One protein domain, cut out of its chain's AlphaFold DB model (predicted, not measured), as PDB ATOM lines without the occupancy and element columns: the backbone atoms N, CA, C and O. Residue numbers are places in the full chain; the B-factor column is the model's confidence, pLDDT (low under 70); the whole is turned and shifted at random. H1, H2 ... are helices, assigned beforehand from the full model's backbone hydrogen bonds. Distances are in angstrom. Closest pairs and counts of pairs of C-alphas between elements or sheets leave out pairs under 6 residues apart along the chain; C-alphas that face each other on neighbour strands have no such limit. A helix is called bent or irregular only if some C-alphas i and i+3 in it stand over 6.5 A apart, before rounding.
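AT A GLANCE: This is residues 99 to 240 of the 255 residues of the protein "Na+/H+ antiporter" of Streptococcus mitis (UniProt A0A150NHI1). One long helix, H5, is the core of a slender helical body: H2 meets it and spreads away like one limb of a V, H3 folds back from the far end of H2 to the later part of H5, H4 runs beside the first part of H5, and H1 crosses near its beginning. Beyond H5 the last helix, H6, sticks out as a free arm and makes much of the length. The printed part has 142 residues, with six named helices in the order H1 to H6 and no named strand; the class is all helix. The whole is extended, with a radius of gyration of the C-alphas of 23.2 A and spans of 82 by 35 by 28 A.

IN THESE COORDINATES: H1, residues 99 to 111, begins at C-alpha 99 (-4.412, -22.189, -32.502) and is 18.7 A long; it is irregular, but only just, with C-alphas 104 and 107 6.9 A apart. H2, residues 117 to 150, is the longest helix, 49.1 A from first to last C-alpha, and ends at C-alpha 150 (21.616, -51.936, -8.289). H3, residues 154 to 167, is 19.5 A long and irregular, with C-alphas 156 and 159 7.2 A apart. H4, residues 172 to 180, is 12.3 A long. H5, residues 189 to 215, measures 38.2 A. H6, residues 220 to 240, measures 30.9 A and ends at C-alpha 240 (41.628, -66.962, -44.196).

HOW THE PARTS SIT: H5 is the hub and touches H1, H2, H3 and H4. With residues 190 to 197 alone it touches H1, at a steep tilt of 62 degrees, opposite ways; the closest C-alphas, of Ile 105 and Pro 190, are 6.2 A apart. H2, with residues 124 to 128 alone, touches H5 at a steep tilt of 51 degrees, the same way; the closest C-alphas are those of Thr 128 and Val 199, 5.5 A. H3 touches H5 at a steep tilt of 49 degrees, closest at the C-alphas of Phe 166 and Gly 207, 5.1 A. H2 and H3 form a helical hairpin at 43 degrees, closest at the C-alphas of Phe 136 and Thr 165, 5.7 A. H4 and H5 form another at a shallow tilt of 6 degrees, closest at the C-alphas of Ile 178 and Leu 193, 6.7 A. H6 touches no helix. Every O i to N i+4 pair is within hydrogen-bond range in H2 and H4; the counts are 7 of 9 in H1, 8 of 10 in H3, 21 of 23 in H5 and 16 of 17 in H6.

THE WHOLE: The two C-alphas farthest apart, of Pro 113 and Lys 240, are 84.4 A apart. Residues 182 to 188 and 218 to 240 stand free; without them the body spans 56 by 28 by 25 A. The printed part has no cut, and no link is long. The mean pLDDT of the printed part is 80.9, and residues 183 to 187 and 215 to 224 are among those under 70.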
ATOM      1  N   GLY A  99      -4.825 -23.486 -31.972       88.00
ATOM      2  CA  GLY A  99      -4.412 -22.189 -32.502       88.00
ATOM      3  C   GLY A  99      -5.600 -21.251 -32.717       88.00
ATOM      4  O   GLY A  99      -5.541 -20.101 -32.293       88.00
ATOM      5  N   MET A 100      -6.692 -21.765 -33.295       89.12
ATOM      6  CA  MET A 100      -7.932 -21.003 -33.493       89.12
ATOM      7  C   MET A 100      -8.585 -20.603 -32.164       89.12
ATOM      8  O   MET A 100      -8.961 -19.446 -31.985       89.12
ATOM      9  N   GLU A 101      -8.690 -21.539 -31.215       86.19
ATOM     10  CA  GLU A 101      -9.223 -21.264 -29.874       86.19
ATOM     11  C   GLU A 101      -8.377 -20.210 -29.149       86.19
ATOM     12  O   GLU A 101      -8.916 -19.290 -28.539       86.19
ATOM     13  N   LEU A 102      -7.047 -20.302 -29.254       84.94
ATOM     14  CA  LEU A 102      -6.120 -19.368 -28.625       84.94
ATOM     15  C   LEU A 102      -6.252 -17.954 -29.202       84.94
ATOM     16  O   LEU A 102      -6.265 -16.999 -28.431       84.94
ATOM     17  N   GLU A 103      -6.364 -17.814 -30.525       85.25
ATOM     18  CA  GLU A 103      -6.586 -16.520 -31.183       85.25
ATOM     19  C   GLU A 103      -7.884 -15.865 -30.689       85.25
ATOM     20  O   GLU A 103      -7.880 -14.692 -30.319       85.25
ATOM     21  N   MET A 104      -8.963 -16.646 -30.573       81.94
ATOM     22  CA  MET A 104     -10.270 -16.157 -30.126       81.94
ATOM     23  C   MET A 104     -10.260 -15.623 -28.684       81.94
ATOM     24  O   MET A 104     -10.965 -14.661 -28.376       81.94
ATOM     25  N   ILE A 105      -9.469 -16.224 -27.789       79.88
ATOM     26  CA  ILE A 105      -9.443 -15.857 -26.361       79.88
ATOM     27  C   ILE A 105      -8.292 -14.924 -25.969       79.88
ATOM     28  O   ILE A 105      -8.360 -14.291 -24.913       79.88
ATOM     29  N   ALA A 106      -7.232 -14.821 -26.775       77.69
ATOM     30  CA  ALA A 106      -6.054 -14.032 -26.427       77.69
ATOM     31  C   ALA A 106      -6.361 -12.528 -26.379       77.69
ATOM     32  O   ALA A 106      -6.002 -11.867 -25.401       77.69
ATOM     33  N   GLU A 107      -7.056 -11.982 -27.381       73.62
ATOM     34  CA  GLU A 107      -7.385 -10.550 -27.420       73.62
ATOM     35  C   GLU A 107      -8.279 -10.102 -26.243       73.62
ATOM     36  O   GLU A 107      -7.919  -9.126 -25.568       73.62
ATOM     37  N   PRO A 108      -9.384 -10.803 -25.907       73.38
ATOM     38  CA  PRO A 108     -10.225 -10.435 -24.768       73.38
ATOM     39  C   PRO A 108      -9.501 -10.507 -23.420       73.38
ATOM     40  O   PRO A 108      -9.759  -9.682 -22.545       73.38
ATOM     41  N   ILE A 109      -8.605 -11.478 -23.219       73.50
ATOM     42  CA  ILE A 109      -7.912 -11.669 -21.934       73.50
ATOM     43  C   ILE A 109      -6.814 -10.622 -21.740       73.50
ATOM     44  O   ILE A 109      -6.680 -10.081 -20.644       73.50
ATOM     45  N   LEU A 110      -6.058 -10.298 -22.793       68.62
ATOM     46  CA  LEU A 110      -4.958  -9.329 -22.730       68.62
ATOM     47  C   LEU A 110      -5.444  -7.878 -22.617       68.62
ATOM     48  O   LEU A 110      -4.745  -7.042 -22.050       68.62
ATOM     49  N   THR A 111      -6.639  -7.586 -23.133       68.19
ATOM     50  CA  THR A 111      -7.238  -6.239 -23.093       68.19
ATOM     51  C   THR A 111      -8.060  -6.005 -21.819       68.19
ATOM     52  O   THR A 111      -8.441  -4.874 -21.516       68.19
ATOM     53  N   ASN A 112      -8.342  -7.057 -21.045       70.31
ATOM     54  CA  ASN A 112      -9.153  -6.955 -19.837       70.31
ATOM     55  C   ASN A 112      -8.378  -6.276 -18.686       70.31
ATOM     56  O   ASN A 112      -7.355  -6.803 -18.250       70.31
ATOM     57  N   PRO A 113      -8.890  -5.178 -18.091       62.94
ATOM     58  CA  PRO A 113      -8.213  -4.472 -16.996       62.94
ATOM     59  C   PRO A 113      -8.111  -5.281 -15.692       62.94
ATOM     60  O   PRO A 113      -7.383  -4.896 -14.781       62.94
ATOM     61  N   ILE A 114      -8.856  -6.386 -15.590       69.00
ATOM     62  CA  ILE A 114      -8.872  -7.287 -14.431       69.00
ATOM     63  C   ILE A 114      -7.592  -8.133 -14.369       69.00
ATOM     64  O   ILE A 114      -7.118  -8.450 -13.277       69.00
ATOM     65  N   TYR A 115      -7.006  -8.483 -15.518       69.62
ATOM     66  CA  TYR A 115      -5.848  -9.368 -15.578       69.62
ATOM     67  C   TYR A 115      -4.587  -8.580 -15.890       69.62
ATOM     68  O   TYR A 115      -4.462  -7.942 -16.929       69.62
ATOM     69  N   ASN A 116      -3.612  -8.649 -14.988       80.12
ATOM     70  CA  ASN A 116      -2.315  -8.047 -15.244       80.12
ATOM     71  C   ASN A 116      -1.530  -8.963 -16.206       80.12
ATOM     72  O   ASN A 116      -1.212 -10.094 -15.818       80.12
ATOM     73  N   PRO A 117      -1.192  -8.523 -17.433       78.88
ATOM     74  CA  PRO A 117      -0.567  -9.382 -18.443       78.88
ATOM     75  C   PRO A 117       0.780  -9.942 -17.974       78.88
ATOM     76  O   PRO A 117       1.148 -11.069 -18.304       78.88
ATOM     77  N   LEU A 118       1.491  -9.193 -17.127       83.25
ATOM     78  CA  LEU A 118       2.751  -9.634 -16.539       83.25
ATOM     79  C   LEU A 118       2.546 -10.777 -15.533       83.25
ATOM     80  O   LEU A 118       3.321 -11.729 -15.518       83.25
ATOM     81  N   LEU A 119       1.479 -10.724 -14.731       85.19
ATOM     82  CA  LEU A 119       1.146 -11.780 -13.774       85.19
ATOM     83  C   LEU A 119       0.682 -13.053 -14.493       85.19
ATOM     84  O   LEU A 119       1.085 -14.148 -14.102       85.19
ATOM     85  N   LEU A 120      -0.079 -12.916 -15.584       84.31
ATOM     86  CA  LEU A 120      -0.449 -14.035 -16.456       84.31
ATOM     87  C   LEU A 120       0.790 -14.720 -17.046       84.31
ATOM     88  O   LEU A 120       0.933 -15.936 -16.924       84.31
ATOM     89  N   LEU A 121       1.724 -13.951 -17.611       85.44
ATOM     90  CA  LEU A 121       2.956 -14.495 -18.184       85.44
ATOM     91  C   LEU A 121       3.827 -15.195 -17.129       85.44
ATOM     92  O   LEU A 121       4.314 -16.302 -17.360       85.44
ATOM     93  N   VAL A 122       3.974 -14.593 -15.946       89.31
ATOM     94  CA  VAL A 122       4.690 -15.214 -14.822       89.31
ATOM     95  C   VAL A 122       4.002 -16.507 -14.389       89.31
ATOM     96  O   VAL A 122       4.686 -17.506 -14.180       89.31
ATOM     97  N   SER A 123       2.670 -16.527 -14.297       87.94
ATOM     98  CA  SER A 123       1.915 -17.725 -13.914       87.94
ATOM     99  C   SER A 123       2.076 -18.862 -14.929       87.94
ATOM    100  O   SER A 123       2.263 -20.012 -14.537       87.94
ATOM    101  N   LEU A 124       2.107 -18.536 -16.223       90.44
ATOM    102  CA  LEU A 124       2.310 -19.481 -17.317       90.44
ATOM    103  C   LEU A 124       3.708 -20.108 -17.252       90.44
ATOM    104  O   LEU A 124       3.848 -21.334 -17.298       90.44
ATOM    105  N   ILE A 125       4.747 -19.281 -17.100       90.38
ATOM    106  CA  ILE A 125       6.133 -19.754 -16.983       90.38
ATOM    107  C   ILE A 125       6.304 -20.578 -15.705       90.38
ATOM    108  O   ILE A 125       6.881 -21.665 -15.750       90.38
ATOM    109  N   ALA A 126       5.768 -20.099 -14.579       92.75
ATOM    110  CA  ALA A 126       5.830 -20.800 -13.305       92.75
ATOM    111  C   ALA A 126       5.139 -22.164 -13.385       92.75
ATOM    112  O   ALA A 126       5.721 -23.159 -12.956       92.75
ATOM    113  N   LEU A 127       3.945 -22.248 -13.981       91.62
ATOM    114  CA  LEU A 127       3.239 -23.520 -14.108       91.62
ATOM    115  C   LEU A 127       3.982 -24.485 -15.028       91.62
ATOM    116  O   LEU A 127       4.143 -25.654 -14.681       91.62
ATOM    117  N   THR A 128       4.492 -23.994 -16.159       90.94
ATOM    118  CA  THR A 128       5.325 -24.803 -17.056       90.94
ATOM    119  C   THR A 128       6.522 -25.368 -16.295       90.94
ATOM    120  O   THR A 128       6.733 -26.580 -16.284       90.94
ATOM    121  N   PHE A 129       7.261 -24.517 -15.583       92.00
ATOM    122  CA  PHE A 129       8.410 -24.933 -14.786       92.00
ATOM    123  C   PHE A 129       8.038 -25.973 -13.722       92.00
ATOM    124  O   PHE A 129       8.716 -26.990 -13.602       92.00
ATOM    125  N   VAL A 130       6.939 -25.766 -12.992       93.94
ATOM    126  CA  VAL A 130       6.450 -26.705 -11.971       93.94
ATOM    127  C   VAL A 130       6.112 -28.065 -12.582       93.94
ATOM    128  O   VAL A 130       6.519 -29.086 -12.033       93.94
ATOM    129  N   LEU A 131       5.436 -28.113 -13.734       91.00
ATOM    130  CA  LEU A 131       5.112 -29.377 -14.405       91.00
ATOM    131  C   LEU A 131       6.371 -30.137 -14.844       91.00
ATOM    132  O   LEU A 131       6.470 -31.348 -14.627       91.00
ATOM    133  N   PHE A 132       7.359 -29.433 -15.404       90.38
ATOM    134  CA  PHE A 132       8.653 -30.029 -15.743       90.38
ATOM    135  C   PHE A 132       9.411 -30.501 -14.498       90.38
ATOM    136  O   PHE A 132       9.966 -31.600 -14.503       90.38
ATOM    137  N   ALA A 133       9.394 -29.725 -13.414       91.25
ATOM    138  CA  ALA A 133      10.037 -30.083 -12.155       91.25
ATOM    139  C   ALA A 133       9.400 -31.330 -11.526       91.25
ATOM    140  O   ALA A 133      10.121 -32.246 -11.135       91.25
ATOM    141  N   ILE A 134       8.066 -31.421 -11.484       93.06
ATOM    142  CA  ILE A 134       7.345 -32.606 -10.989       93.06
ATOM    143  C   ILE A 134       7.748 -33.840 -11.794       93.06
ATOM    144  O   ILE A 134       8.088 -34.878 -11.218       93.06
ATOM    145  N   ARG A 135       7.766 -33.723 -13.126       90.81
ATOM    146  CA  ARG A 135       8.182 -34.810 -14.014       90.81
ATOM    147  C   ARG A 135       9.624 -35.239 -13.744       90.81
ATOM    148  O   ARG A 135       9.884 -36.432 -13.584       90.81
ATOM    149  N   PHE A 136      10.540 -34.280 -13.643       89.94
ATOM    150  CA  PHE A 136      11.944 -34.541 -13.341       89.94
ATOM    151  C   PHE A 136      12.110 -35.234 -11.985       89.94
ATOM    152  O   PHE A 136      12.831 -36.222 -11.884       89.94
ATOM    153  N   VAL A 137      11.393 -34.784 -10.950       92.38
ATOM    154  CA  VAL A 137      11.421 -35.382  -9.607       92.38
ATOM    155  C   VAL A 137      10.888 -36.816  -9.619       92.38
ATOM    156  O   VAL A 137      11.493 -37.683  -8.990       92.38
ATOM    157  N   MET A 138       9.805 -37.103 -10.348       91.50
ATOM    158  CA  MET A 138       9.288 -38.472 -10.480       91.50
ATOM    159  C   MET A 138      10.300 -39.405 -11.155       91.50
ATOM    160  O   MET A 138      10.558 -40.506 -10.662       91.50
ATOM    161  N   ILE A 139      10.916 -38.953 -12.250       89.62
ATOM    162  CA  ILE A 139      11.944 -39.715 -12.971       89.62
ATOM    163  C   ILE A 139      13.173 -39.913 -12.076       89.62
ATOM    164  O   ILE A 139      13.660 -41.037 -11.926       89.62
ATOM    165  N   TYR A 140      13.636 -38.853 -11.414       88.75
ATOM    166  CA  TYR A 140      14.732 -38.913 -10.454       88.75
ATOM    167  C   TYR A 140      14.435 -39.904  -9.326       88.75
ATOM    168  O   TYR A 140      15.281 -40.737  -9.011       88.75
ATOM    169  N   GLY A 141      13.227 -39.880  -8.757       88.62
ATOM    170  CA  GLY A 141      12.789 -40.812  -7.718       88.62
ATOM    171  C   GLY A 141      12.826 -42.270  -8.182       88.62
ATOM    172  O   GLY A 141      13.354 -43.133  -7.474       88.62
ATOM    173  N   TYR A 142      12.355 -42.542  -9.402       89.38
ATOM    174  CA  TYR A 142      12.429 -43.869 -10.015       89.38
ATOM    175  C   TYR A 142      13.881 -44.351 -10.164       89.38
ATOM    176  O   TYR A 142      14.225 -45.459  -9.732       89.38
ATOM    177  N   TYR A 143      14.768 -43.512 -10.707       86.12
ATOM    178  CA  TYR A 143      16.180 -43.865 -10.865       86.12
ATOM    179  C   TYR A 143      16.935 -43.933  -9.535       86.12
ATOM    180  O   TYR A 143      17.808 -44.789  -9.388       86.12
ATOM    181  N   ALA A 144      16.591 -43.110  -8.546       85.06
ATOM    182  CA  ALA A 144      17.140 -43.169  -7.195       85.06
ATOM    183  C   ALA A 144      16.797 -44.503  -6.521       85.06
ATOM    184  O   ALA A 144      17.686 -45.171  -5.981       85.06
ATOM    185  N   TYR A 145      15.542 -44.948  -6.623       86.88
ATOM    186  CA  TYR A 145      15.114 -46.258  -6.136       86.88
ATOM    187  C   TYR A 145      15.842 -47.403  -6.859       86.88
ATOM    188  O   TYR A 145      16.419 -48.291  -6.221       86.88
ATOM    189  N   ARG A 146      15.897 -47.352  -8.195       82.56
ATOM    190  CA  ARG A 146      16.576 -48.356  -9.028       82.56
ATOM    191  C   ARG A 146      18.077 -48.437  -8.745       82.56
ATOM    192  O   ARG A 146      18.646 -49.525  -8.674       82.56
ATOM    193  N   THR A 147      18.722 -47.298  -8.538       82.00
ATOM    194  CA  THR A 147      20.166 -47.210  -8.302       82.00
ATOM    195  C   THR A 147      20.548 -47.690  -6.909       82.00
ATOM    196  O   THR A 147      21.556 -48.380  -6.769       82.00
ATOM    197  N   ARG A 148      19.709 -47.442  -5.893       79.62
ATOM    198  CA  ARG A 148      19.868 -48.054  -4.562       79.62
ATOM    199  C   ARG A 148      19.782 -49.581  -4.615       79.62
ATOM    200  O   ARG A 148      20.554 -50.247  -3.936       79.62
ATOM    201  N   ARG A 149      18.896 -50.139  -5.449       80.94
ATOM    202  CA  ARG A 149      18.795 -51.594  -5.671       80.94
ATOM    203  C   ARG A 149      20.006 -52.174  -6.412       80.94
ATOM    204  O   ARG A 149      20.426 -53.276  -6.087       80.94
ATOM    205  N   LEU A 150      20.565 -51.444  -7.381       77.88
ATOM    206  CA  LEU A 150      21.616 -51.936  -8.289       77.88
ATOM    207  C   LEU A 150      23.045 -51.461  -7.949       77.88
ATOM    208  O   LEU A 150      23.972 -51.799  -8.680       77.88
ATOM    209  N   LYS A 151      23.239 -50.670  -6.880       74.75
ATOM    210  CA  LYS A 151      24.529 -50.084  -6.441       74.75
ATOM    211  C   LYS A 151      25.321 -49.351  -7.543       74.75
ATOM    212  O   LYS A 151      26.549 -49.302  -7.505       74.75
ATOM    213  N   LYS A 152      24.640 -48.774  -8.536       73.94
ATOM    214  CA  LYS A 152      25.276 -47.965  -9.596       73.94
ATOM    215  C   LYS A 152      25.396 -46.494  -9.160       73.94
ATOM    216  O   LYS A 152      24.894 -46.117  -8.107       73.94
ATOM    217  N   LYS A 153      26.087 -45.647  -9.930       73.06
ATOM    218  CA  LYS A 153      26.142 -44.191  -9.680       73.06
ATOM    219  C   LYS A 153      25.029 -43.479 -10.456       73.06
ATOM    220  O   LYS A 153      24.853 -43.751 -11.640       73.06
ATOM    221  N   LEU A 154      24.336 -42.533  -9.814       70.62
ATOM    222  CA  LEU A 154      23.256 -41.752 -10.444       70.62
ATOM    223  C   LEU A 154      23.733 -40.839 -11.577       70.62
ATOM    224  O   LEU A 154      22.976 -40.611 -12.512       70.62
ATOM    225  N   ASN A 155      24.994 -40.392 -11.541       71.69
ATOM    226  CA  ASN A 155      25.557 -39.521 -12.578       71.69
ATOM    227  C   ASN A 155      25.480 -40.121 -13.988       71.69
ATOM    228  O   ASN A 155      25.342 -39.371 -14.946       71.69
ATOM    229  N   LYS A 156      25.524 -41.458 -14.123       73.06
ATOM    230  CA  LYS A 156      25.409 -42.116 -15.435       73.06
ATOM    231  C   LYS A 156      24.009 -41.956 -16.040       73.06
ATOM    232  O   LYS A 156      23.879 -41.929 -17.251       73.06
ATOM    233  N   TYR A 157      22.986 -41.808 -15.201       78.94
ATOM    234  CA  TYR A 157      21.592 -41.699 -15.626       78.94
ATOM    235  C   TYR A 157      21.122 -40.253 -15.784       78.94
ATOM    236  O   TYR A 157      19.987 -40.037 -16.174       78.94
ATOM    237  N   MET A 158      21.946 -39.245 -15.478       76.56
ATOM    238  CA  MET A 158      21.489 -37.850 -15.479       76.56
ATOM    239  C   MET A 158      21.089 -37.366 -16.881       76.56
ATOM    240  O   MET A 158      20.085 -36.670 -17.021       76.56
ATOM    241  N   LYS A 159      21.820 -37.808 -17.915       77.94
ATOM    242  CA  LYS A 159      21.465 -37.570 -19.321       77.94
ATOM    243  C   LYS A 159      20.161 -38.279 -19.689       77.94
ATOM    244  O   LYS A 159      19.254 -37.625 -20.189       77.94
ATOM    245  N   ASP A 160      20.007 -39.554 -19.323       81.56
ATOM    246  CA  ASP A 160      18.758 -40.305 -19.523       81.56
ATOM    247  C   ASP A 160      17.567 -39.632 -18.830       81.56
ATOM    248  O   ASP A 160      16.484 -39.543 -19.397       81.56
ATOM    249  N   MET A 161      17.750 -39.121 -17.607       84.69
ATOM    250  CA  MET A 161      16.698 -38.427 -16.861       84.69
ATOM    251  C   MET A 161      16.270 -37.138 -17.563       84.69
ATOM    252  O   MET A 161      15.070 -36.876 -17.666       84.69
ATOM    253  N   LEU A 162      17.227 -36.346 -18.059       83.62
ATOM    254  CA  LEU A 162      16.940 -35.135 -18.830       83.62
ATOM    255  C   LEU A 162      16.233 -35.492 -20.141       83.62
ATOM    256  O   LEU A 162      15.154 -34.965 -20.407       83.62
ATOM    257  N   LEU A 163      16.751 -36.463 -20.894       84.75
ATOM    258  CA  LEU A 163      16.124 -36.954 -22.122       84.75
ATOM    259  C   LEU A 163      14.688 -37.429 -21.872       84.75
ATOM    260  O   LEU A 163      13.775 -37.001 -22.566       84.75
ATOM    261  N   LEU A 164      14.442 -38.230 -20.835       85.88
ATOM    262  CA  LEU A 164      13.100 -38.702 -20.480       85.88
ATOM    263  C   LEU A 164      12.169 -37.576 -20.011       85.88
ATOM    264  O   LEU A 164      10.949 -37.672 -20.185       85.88
ATOM    265  N   THR A 165      12.716 -36.511 -19.424       86.62
ATOM    266  CA  THR A 165      11.945 -35.336 -18.996       86.62
ATOM    267  C   THR A 165      11.495 -34.514 -20.203       86.62
ATOM    268  O   THR A 165      10.323 -34.147 -20.282       86.62
ATOM    269  N   PHE A 166      12.382 -34.291 -21.175       85.31
ATOM    270  CA  PHE A 166      12.105 -33.463 -22.354       85.31
ATOM    271  C   PHE A 166      11.531 -34.240 -23.552       85.31
ATOM    272  O   PHE A 166      10.928 -33.635 -24.427       85.31
ATOM    273  N   SER A 167      11.627 -35.573 -23.588       81.56
ATOM    274  CA  SER A 167      11.158 -36.407 -24.713       81.56
ATOM    275  C   SER A 167       9.635 -36.515 -24.821       81.56
ATOM    276  O   SER A 167       9.099 -36.667 -25.916       81.56
ATOM    277  N   GLY A 168       8.896 -36.402 -23.714       73.31
ATOM    278  CA  GLY A 168       7.432 -36.536 -23.753       73.31
ATOM    279  C   GLY A 168       6.698 -35.211 -23.853       73.31
ATOM    280  O   GLY A 168       5.694 -35.048 -23.164       73.31
ATOM    281  N   VAL A 169       7.198 -34.265 -24.641       73.81
ATOM    282  CA  VAL A 169       6.494 -33.014 -24.951       73.81
ATOM    283  C   VAL A 169       5.392 -33.265 -25.988       73.81
ATOM    284  O   VAL A 169       5.468 -32.857 -27.139       73.81
ATOM    285  N   LYS A 170       4.352 -34.005 -25.598       68.75
ATOM    286  CA  LYS A 170       3.156 -34.220 -26.423       68.75
ATOM    287  C   LYS A 170       1.938 -33.750 -25.639       68.75
ATOM    288  O   LYS A 170       1.396 -34.481 -24.820       68.75
ATOM    289  N   GLY A 171       1.551 -32.495 -25.863       76.69
ATOM    290  CA  GLY A 171       0.443 -31.837 -25.164       76.69
ATOM    291  C   GLY A 171      -0.948 -32.183 -25.699       76.69
ATOM    292  O   GLY A 171      -1.930 -31.700 -25.150       76.69
ATOM    293  N   THR A 172      -1.066 -33.011 -26.742       83.06
ATOM    294  CA  THR A 172      -2.337 -33.237 -27.453       83.06
ATOM    295  C   THR A 172      -3.428 -33.860 -26.587       83.06
ATOM    296  O   THR A 172      -4.588 -33.487 -26.722       83.06
ATOM    297  N   VAL A 173      -3.070 -34.721 -25.631       84.94
ATOM    298  CA  VAL A 173      -4.032 -35.281 -24.664       84.94
ATOM    299  C   VAL A 173      -4.577 -34.199 -23.728       84.94
ATOM    300  O   VAL A 173      -5.780 -34.151 -23.477       84.94
ATOM    301  N   SER A 174      -3.720 -33.295 -23.244       85.94
ATOM    302  CA  SER A 174      -4.148 -32.168 -22.406       85.94
ATOM    303  C   SER A 174      -5.073 -31.224 -23.171       85.94
ATOM    304  O   SER A 174      -6.079 -30.786 -22.622       85.94
ATOM    305  N   ILE A 175      -4.766 -30.968 -24.447       86.88
ATOM    306  CA  ILE A 175      -5.587 -30.138 -25.337       86.88
ATOM    307  C   ILE A 175      -6.959 -30.779 -25.546       86.88
ATOM    308  O   ILE A 175      -7.979 -30.143 -25.314       86.88
ATOM    309  N   ALA A 176      -6.997 -32.059 -25.916       85.12
ATOM    310  CA  ALA A 176      -8.259 -32.773 -26.071       85.12
ATOM    311  C   ALA A 176      -9.096 -32.712 -24.784       85.12
ATOM    312  O   ALA A 176     -10.298 -32.493 -24.841       85.12
ATOM    313  N   THR A 177      -8.453 -32.831 -23.620       85.06
ATOM    314  CA  THR A 177      -9.144 -32.786 -22.324       85.06
ATOM    315  C   THR A 177      -9.812 -31.436 -22.072       85.06
ATOM    316  O   THR A 177     -10.966 -31.419 -21.658       85.06
ATOM    317  N   ILE A 178      -9.130 -30.313 -22.331       83.69
ATOM    318  CA  ILE A 178      -9.730 -28.985 -22.123       83.69
ATOM    319  C   ILE A 178     -10.861 -28.710 -23.124       83.69
ATOM    320  O   ILE A 178     -11.882 -28.167 -22.727       83.69
ATOM    321  N   LEU A 179     -10.734 -29.177 -24.371       82.25
ATOM    322  CA  LEU A 179     -11.785 -29.064 -25.393       82.25
ATOM    323  C   LEU A 179     -13.018 -29.938 -25.099       82.25
ATOM    324  O   LEU A 179     -14.101 -29.651 -25.597       82.25
ATOM    325  N   LEU A 180     -12.865 -31.012 -24.314       83.31
ATOM    326  CA  LEU A 180     -13.988 -31.842 -23.863       83.31
ATOM    327  C   LEU A 180     -14.783 -31.198 -22.718       83.31
ATOM    328  O   LEU A 180     -15.907 -31.626 -22.451       83.31
ATOM    329  N   ILE A 181     -14.206 -30.224 -22.008       81.69
ATOM    330  CA  ILE A 181     -14.890 -29.561 -20.898       81.69
ATOM    331  C   ILE A 181     -15.975 -28.650 -21.485       81.69
ATOM    332  O   ILE A 181     -15.677 -27.822 -22.344       81.69
ATOM    333  N   PRO A 182     -17.238 -28.775 -21.035       73.25
ATOM    334  CA  PRO A 182     -18.309 -27.933 -21.539       73.25
ATOM    335  C   PRO A 182     -18.032 -26.458 -21.218       73.25
ATOM    336  O   PRO A 182     -17.674 -26.096 -20.098       73.25
ATOM    337  N   SER A 183     -18.258 -25.592 -22.204       67.69
ATOM    338  CA  SER A 183     -18.078 -24.134 -22.115       67.69
ATOM    339  C   SER A 183     -19.093 -23.429 -21.202       67.69
ATOM    340  O   SER A 183     -19.074 -22.209 -21.078       67.69
ATOM    341  N   ASN A 184     -19.966 -24.186 -20.528       66.75
ATOM    342  CA  ASN A 184     -20.960 -23.678 -19.580       66.75
ATOM    343  C   ASN A 184     -20.347 -23.148 -18.267       66.75
ATOM    344  O   ASN A 184     -21.057 -22.574 -17.444       66.75
ATOM    345  N   LEU A 185     -19.035 -23.310 -18.072       67.56
ATOM    346  CA  LEU A 185     -18.245 -22.625 -17.047       67.56
ATOM    347  C   LEU A 185     -17.859 -21.220 -17.551       67.56
ATOM    348  O   LEU A 185     -16.690 -20.934 -17.806       67.56
ATOM    349  N   GLU A 186     -18.856 -20.350 -17.724       60.75
ATOM    350  CA  GLU A 186     -18.751 -19.109 -18.517       60.75
ATOM    351  C   GLU A 186     -17.653 -18.127 -18.062       60.75
ATOM    352  O   GLU A 186     -17.152 -17.352 -18.874       60.75
ATOM    353  N   GLN A 187     -17.248 -18.149 -16.787       67.81
ATOM    354  CA  GLN A 187     -16.304 -17.162 -16.241       67.81
ATOM    355  C   GLN A 187     -14.836 -17.615 -16.223       67.81
ATOM    356  O   GLN A 187     -13.943 -16.793 -16.422       67.81
ATOM    357  N   GLU A 188     -14.567 -18.902 -15.999       74.56
ATOM    358  CA  GLU A 188     -13.199 -19.416 -15.799       74.56
ATOM    359  C   GLU A 188     -12.658 -20.181 -17.015       74.56
ATOM    360  O   GLU A 188     -11.442 -20.328 -17.161       74.56
ATOM    361  N   TYR A 189     -13.539 -20.627 -17.918       78.81
ATOM    362  CA  TYR A 189     -13.161 -21.407 -19.097       78.81
ATOM    363  C   TYR A 189     -12.136 -20.695 -20.007       78.81
ATOM    364  O   TYR A 189     -11.140 -21.333 -20.356       78.81
ATOM    365  N   PRO A 190     -12.258 -19.386 -20.325       80.38
ATOM    366  CA  PRO A 190     -11.274 -18.699 -21.168       80.38
ATOM    367  C   PRO A 190      -9.882 -18.611 -20.527       80.38
ATOM    368  O   PRO A 190      -8.874 -18.801 -21.202       80.38
ATOM    369  N   LEU A 191      -9.807 -18.369 -19.212       82.00
ATOM    370  CA  LEU A 191      -8.532 -18.327 -18.485       82.00
ATOM    371  C   LEU A 191      -7.864 -19.700 -18.443       82.00
ATOM    372  O   LEU A 191      -6.653 -19.811 -18.640       82.00
ATOM    373  N   LEU A 192      -8.655 -20.742 -18.180       83.69
ATOM    374  CA  LEU A 192      -8.171 -22.113 -18.132       83.69
ATOM    375  C   LEU A 192      -7.653 -22.551 -19.504       83.69
ATOM    376  O   LEU A 192      -6.561 -23.113 -19.589       83.69
ATOM    377  N   LEU A 193      -8.390 -22.237 -20.574       85.50
ATOM    378  CA  LEU A 193      -7.979 -22.526 -21.945       85.50
ATOM    379  C   LEU A 193      -6.696 -21.766 -22.298       85.50
ATOM    380  O   LEU A 193      -5.755 -22.392 -22.777       85.50
ATOM    381  N   PHE A 194      -6.594 -20.472 -21.969       86.19
ATOM    382  CA  PHE A 194      -5.382 -19.676 -22.196       86.19
ATOM    383  C   PHE A 194      -4.161 -20.273 -21.493       86.19
ATOM    384  O   PHE A 194      -3.095 -20.413 -22.090       86.19
ATOM    385  N   LEU A 195      -4.312 -20.656 -20.228       87.69
ATOM    386  CA  LEU A 195      -3.223 -21.205 -19.434       87.69
ATOM    387  C   LEU A 195      -2.818 -22.600 -19.932       87.69
ATOM    388  O   LEU A 195      -1.627 -22.855 -20.110       87.69
ATOM    389  N   VAL A 196      -3.770 -23.496 -20.211       87.75
ATOM    390  CA  VAL A 196      -3.479 -24.836 -20.749       87.75
ATOM    391  C   VAL A 196      -2.838 -24.729 -22.132       87.75
ATOM    392  O   VAL A 196      -1.819 -25.374 -22.391       87.75
ATOM    393  N   ALA A 197      -3.371 -23.882 -23.011       87.12
ATOM    394  CA  ALA A 197      -2.812 -23.648 -24.336       87.12
ATOM    395  C   ALA A 197      -1.412 -23.030 -24.267       87.12
ATOM    396  O   ALA A 197      -0.481 -23.530 -24.894       87.12
ATOM    397  N   GLY A 198      -1.218 -22.014 -23.429       88.56
ATOM    398  CA  GLY A 198       0.078 -21.382 -23.216       88.56
ATOM    399  C   GLY A 198       1.128 -22.355 -22.676       88.56
ATOM    400  O   GLY A 198       2.236 -22.438 -23.205       88.56
ATOM    401  N   VAL A 199       0.777 -23.154 -21.669       89.81
ATOM    402  CA  VAL A 199       1.685 -24.147 -21.076       89.81
ATOM    403  C   VAL A 199       1.993 -25.286 -22.044       89.81
ATOM    404  O   VAL A 199       3.144 -25.714 -22.130       89.81
ATOM    405  N   THR A 200       1.006 -25.777 -22.798       90.06
ATOM    406  CA  THR A 200       1.247 -26.809 -23.821       90.06
ATOM    407  C   THR A 200       2.147 -26.291 -24.941       90.06
ATOM    408  O   THR A 200       3.065 -27.007 -25.341       90.06
ATOM    409  N   LEU A 201       1.959 -25.043 -25.380       88.62
ATOM    410  CA  LEU A 201       2.778 -24.397 -26.403       88.62
ATOM    411  C   LEU A 201       4.219 -24.183 -25.924       88.62
ATOM    412  O   LEU A 201       5.154 -24.615 -26.597       88.62
ATOM    413  N   VAL A 202       4.422 -23.600 -24.737       89.69
ATOM    414  CA  VAL A 202       5.771 -23.402 -24.176       89.69
ATOM    415  C   VAL A 202       6.455 -24.742 -23.907       89.69
ATOM    416  O   VAL A 202       7.639 -24.892 -24.209       89.69
ATOM    417  N   SER A 203       5.729 -25.742 -23.402       89.75
ATOM    418  CA  SER A 203       6.258 -27.095 -23.200       89.75
ATOM    419  C   SER A 203       6.706 -27.740 -24.514       89.75
ATOM    420  O   SER A 203       7.812 -28.277 -24.589       89.75
ATOM    421  N   PHE A 204       5.896 -27.624 -25.571       88.50
ATOM    422  CA  PHE A 204       6.225 -28.141 -26.897       88.50
ATOM    423  C   PHE A 204       7.468 -27.466 -27.490       88.50
ATOM    424  O   PHE A 204       8.398 -28.159 -27.905       88.50
ATOM    425  N   LEU A 205       7.534 -26.130 -27.450       89.06
ATOM    426  CA  LEU A 205       8.702 -25.369 -27.906       89.06
ATOM    427  C   LEU A 205       9.962 -25.723 -27.110       89.06
ATOM    428  O   LEU A 205      11.025 -25.927 -27.694       89.06
ATOM    429  N   THR A 206       9.838 -25.850 -25.785       88.62
ATOM    430  CA  THR A 206      10.961 -26.221 -24.915       88.62
ATOM    431  C   THR A 206      11.506 -27.591 -25.302       88.62
ATOM    432  O   THR A 206      12.713 -27.737 -25.465       88.62
ATOM    433  N   GLY A 207      10.650 -28.594 -25.509       86.88
ATOM    434  CA  GLY A 207      11.119 -29.911 -25.938       86.88
ATOM    435  C   GLY A 207      11.736 -29.907 -27.335       86.88
ATOM    436  O   GLY A 207      12.768 -30.539 -27.527       86.88
ATOM    437  N   LEU A 208      11.174 -29.153 -28.285       87.00
ATOM    438  CA  LEU A 208      11.710 -29.055 -29.647       87.00
ATOM    439  C   LEU A 208      13.117 -28.438 -29.688       87.00
ATOM    440  O   LEU A 208      13.938 -28.856 -30.497       87.00
ATOM    441  N   VAL A 209      13.409 -27.478 -28.807       88.19
ATOM    442  CA  VAL A 209      14.732 -26.838 -28.709       88.19
ATOM    443  C   VAL A 209      15.710 -27.667 -27.873       88.19
ATOM    444  O   VAL A 209      16.880 -27.793 -28.229       88.19
ATOM    445  N   VAL A 210      15.253 -28.244 -26.761       86.31
ATOM    446  CA  VAL A 210      16.126 -28.946 -25.806       86.31
ATOM    447  C   VAL A 210      16.521 -30.338 -26.305       86.31
ATOM    448  O   VAL A 210      17.656 -30.759 -26.092       86.31
ATOM    449  N   LEU A 211      15.626 -31.056 -26.991       83.19
ATOM    450  CA  LEU A 211      15.907 -32.404 -27.492       83.19
ATOM    451  C   LEU A 211      17.102 -32.497 -28.455       83.19
ATOM    452  O   LEU A 211      17.969 -33.321 -28.168       83.19
ATOM    453  N   PRO A 212      17.208 -31.691 -29.532       83.88
ATOM    454  CA  PRO A 212      18.354 -31.769 -30.439       83.88
ATOM    455  C   PRO A 212      19.676 -31.478 -29.720       83.88
ATOM    456  O   PRO A 212      20.682 -32.124 -29.993       83.88
ATOM    457  N   HIS A 213      19.664 -30.568 -28.740       81.25
ATOM    458  CA  HIS A 213      20.853 -30.235 -27.957       81.25
ATOM    459  C   HIS A 213      21.290 -31.367 -27.011       81.25
ATOM    460  O   HIS A 213      22.473 -31.509 -26.722       81.25
ATOM    461  N   LEU A 214      20.347 -32.187 -26.533       76.56
ATOM    462  CA  LEU A 214      20.639 -33.340 -25.677       76.56
ATOM    463  C   LEU A 214      20.993 -34.612 -26.468       76.56
ATOM    464  O   LEU A 214      21.609 -35.515 -25.902       76.56
ATOM    465  N   SER A 215      20.592 -34.719 -27.740       69.19
ATOM    466  CA  SER A 215      20.830 -35.908 -28.574       69.19
ATOM    467  C   SER A 215      22.207 -35.959 -29.245       69.19
ATOM    468  O   SER A 215      22.603 -37.025 -29.704       69.19
ATOM    469  N   ASP A 216      22.948 -34.850 -29.278       62.25
ATOM    470  CA  ASP A 216      24.221 -34.727 -30.015       62.25
ATOM    471  C   ASP A 216      25.419 -35.470 -29.369       62.25
ATOM    472  O   ASP A 216      26.538 -35.429 -29.868       62.25
ATOM    473  N   GLU A 217      25.210 -36.198 -28.263       56.03
ATOM    474  CA  GLU A 217      26.270 -36.861 -27.477       56.03
ATOM    475  C   GLU A 217      26.166 -38.403 -27.455       56.03
ATOM    476  O   GLU A 217      26.548 -39.062 -26.483       56.03
ATOM    477  N   GLN A 218      25.630 -39.020 -28.512       52.75
ATOM    478  CA  GLN A 218      25.461 -40.476 -28.577       52.75
ATOM    479  C   GLN A 218      26.785 -41.215 -28.890       52.75
ATOM    480  O   GLN A 218      27.025 -41.675 -30.004       52.75
ATOM    481  N   GLU A 219      27.642 -41.390 -27.879       52.62
ATOM    482  CA  GLU A 219      28.807 -42.298 -27.927       52.62
ATOM    483  C   GLU A 219      28.414 -43.795 -27.953       52.62
ATOM    484  O   GLU A 219      29.225 -44.631 -28.343       52.62
ATOM    485  N   GLU A 220      27.166 -44.160 -27.620       52.97
ATOM    486  CA  GLU A 220      26.723 -45.569 -27.550       52.97
ATOM    487  C   GLU A 220      26.635 -46.265 -28.923       52.97
ATOM    488  O   GLU A 220      26.926 -47.454 -29.022       52.97
ATOM    489  N   SER A 221      26.314 -45.543 -30.005       52.00
ATOM    490  CA  SER A 221      26.302 -46.111 -31.370       52.00
ATOM    491  C   SER A 221      27.702 -46.555 -31.817       52.00
ATOM    492  O   SER A 221      27.873 -47.575 -32.490       52.00
ATOM    493  N   LYS A 222      28.732 -45.829 -31.367       55.38
ATOM    494  CA  LYS A 222      30.133 -46.107 -31.694       55.38
ATOM    495  C   LYS A 222      30.599 -47.447 -31.124       55.38
ATOM    496  O   LYS A 222      31.325 -48.164 -31.807       55.38
ATOM    497  N   ASP A 223      30.136 -47.806 -29.926       59.06
ATOM    498  CA  ASP A 223      30.502 -49.058 -29.255       59.06
ATOM    499  C   ASP A 223      29.944 -50.280 -30.000       59.06
ATOM    500  O   ASP A 223      30.663 -51.255 -30.221       59.06
ATOM    501  N   TYR A 224      28.693 -50.229 -30.466       67.56
ATOM    502  CA  TYR A 224      28.107 -51.325 -31.249       67.56
ATOM    503  C   TYR A 224      28.767 -51.473 -32.620       67.56
ATOM    504  O   TYR A 224      29.064 -52.591 -33.040       67.56
ATOM    505  N   LEU A 225      29.056 -50.358 -33.296       72.38
ATOM    506  CA  LEU A 225      29.770 -50.374 -34.573       72.38
ATOM    507  C   LEU A 225      31.206 -50.895 -34.421       72.38
ATOM    508  O   LEU A 225      31.677 -51.633 -35.284       72.38
ATOM    509  N   MET A 226      31.875 -50.584 -33.309       74.62
ATOM    510  CA  MET A 226      33.201 -51.116 -32.991       74.62
ATOM    511  C   MET A 226      33.159 -52.630 -32.746       74.62
ATOM    512  O   MET A 226      33.981 -53.355 -33.301       74.62
ATOM    513  N   HIS A 227      32.176 -53.136 -31.992       76.44
ATOM    514  CA  HIS A 227      32.013 -54.578 -31.774       76.44
ATOM    515  C   HIS A 227      31.668 -55.337 -33.064       76.44
ATOM    516  O   HIS A 227      32.204 -56.421 -33.286       76.44
ATOM    517  N   ILE A 228      30.814 -54.774 -33.928       81.38
ATOM    518  CA  ILE A 228      30.501 -55.358 -35.243       81.38
ATOM    519  C   ILE A 228      31.753 -55.374 -36.132       81.38
ATOM    520  O   ILE A 228      32.011 -56.377 -36.795       81.38
ATOM    521  N   GLY A 229      32.556 -54.306 -36.106       84.44
ATOM    522  CA  GLY A 229      33.833 -54.231 -36.820       84.44
ATOM    523  C   GLY A 229      34.821 -55.311 -36.376       84.44
ATOM    524  O   GLY A 229      35.324 -56.047 -37.219       84.44
ATOM    525  N   ILE A 230      35.024 -55.466 -35.062       86.31
ATOM    526  CA  ILE A 230      35.905 -56.498 -34.487       86.31
ATOM    527  C   ILE A 230      35.411 -57.898 -34.851       86.31
ATOM    528  O   ILE A 230      36.207 -58.754 -35.229       86.31
ATOM    529  N   LEU A 231      34.102 -58.150 -34.751       88.06
ATOM    530  CA  LEU A 231      33.550 -59.466 -35.065       88.06
ATOM    531  C   LEU A 231      33.765 -59.816 -36.541       88.06
ATOM    532  O   LEU A 231      34.159 -60.938 -36.836       88.06
ATOM    533  N   ASN A 232      33.563 -58.849 -37.442       88.94
ATOM    534  CA  ASN A 232      33.774 -59.037 -38.874       88.94
ATOM    535  C   ASN A 232      35.257 -59.277 -39.212       88.94
ATOM    536  O   ASN A 232      35.589 -60.136 -40.026       88.94
ATOM    537  N   GLU A 233      36.160 -58.551 -38.551       90.06
ATOM    538  CA  GLU A 233      37.606 -58.722 -38.705       90.06
ATOM    539  C   GLU A 233      38.066 -60.110 -38.230       90.06
ATOM    540  O   GLU A 233      38.779 -60.805 -38.952       90.06
ATOM    541  N   VAL A 234      37.576 -60.574 -37.075       88.12
ATOM    542  CA  VAL A 234      37.869 -61.922 -36.561       88.12
ATOM    543  C   VAL A 234      37.300 -63.008 -37.476       88.12
ATOM    544  O   VAL A 234      37.971 -64.010 -37.716       88.12
ATOM    545  N   THR A 235      36.089 -62.834 -38.019       85.75
ATOM    546  CA  THR A 235      35.523 -63.814 -38.961       85.75
ATOM    547  C   THR A 235      36.322 -63.903 -40.257       85.75
ATOM    548  O   THR A 235      36.515 -65.009 -40.756       85.75
ATOM    549  N   LEU A 236      36.838 -62.779 -40.762       86.38
ATOM    550  CA  LEU A 236      37.685 -62.751 -41.957       86.38
ATOM    551  C   LEU A 236      39.040 -63.423 -41.715       86.38
ATOM    552  O   LEU A 236      39.525 -64.155 -42.580       86.38
ATOM    553  N   GLU A 237      39.641 -63.218 -40.541       87.56
ATOM    554  CA  GLU A 237      40.896 -63.885 -40.183       87.56
ATOM    555  C   GLU A 237      40.700 -65.405 -40.063       87.56
ATOM    556  O   GLU A 237      41.471 -66.177 -40.631       87.56
ATOM    557  N   LEU A 238      39.610 -65.847 -39.424       84.44
ATOM    558  CA  LEU A 238      39.263 -67.269 -39.311       84.44
ATOM    559  C   LEU A 238      38.965 -67.917 -40.673       84.44
ATOM    560  O   LEU A 238      39.341 -69.066 -40.901       84.44
ATOM    561  N   GLU A 239      38.311 -67.203 -41.591       86.38
ATOM    562  CA  GLU A 239      38.059 -67.685 -42.956       86.38
ATOM    563  C   GLU A 239      39.370 -67.857 -43.737       86.38
ATOM    564  O   GLU A 239      39.588 -68.879 -44.391       86.38
ATOM    565  N   LYS A 240      40.299 -66.912 -43.584       86.31
ATOM    566  CA  LYS A 240      41.628 -66.962 -44.196       86.31
ATOM    567  C   LYS A 240      42.496 -68.089 -43.626       86.31
ATOM    568  O   LYS A 240      43.195 -68.769 -44.383       86.31
TER     569      LYS A 240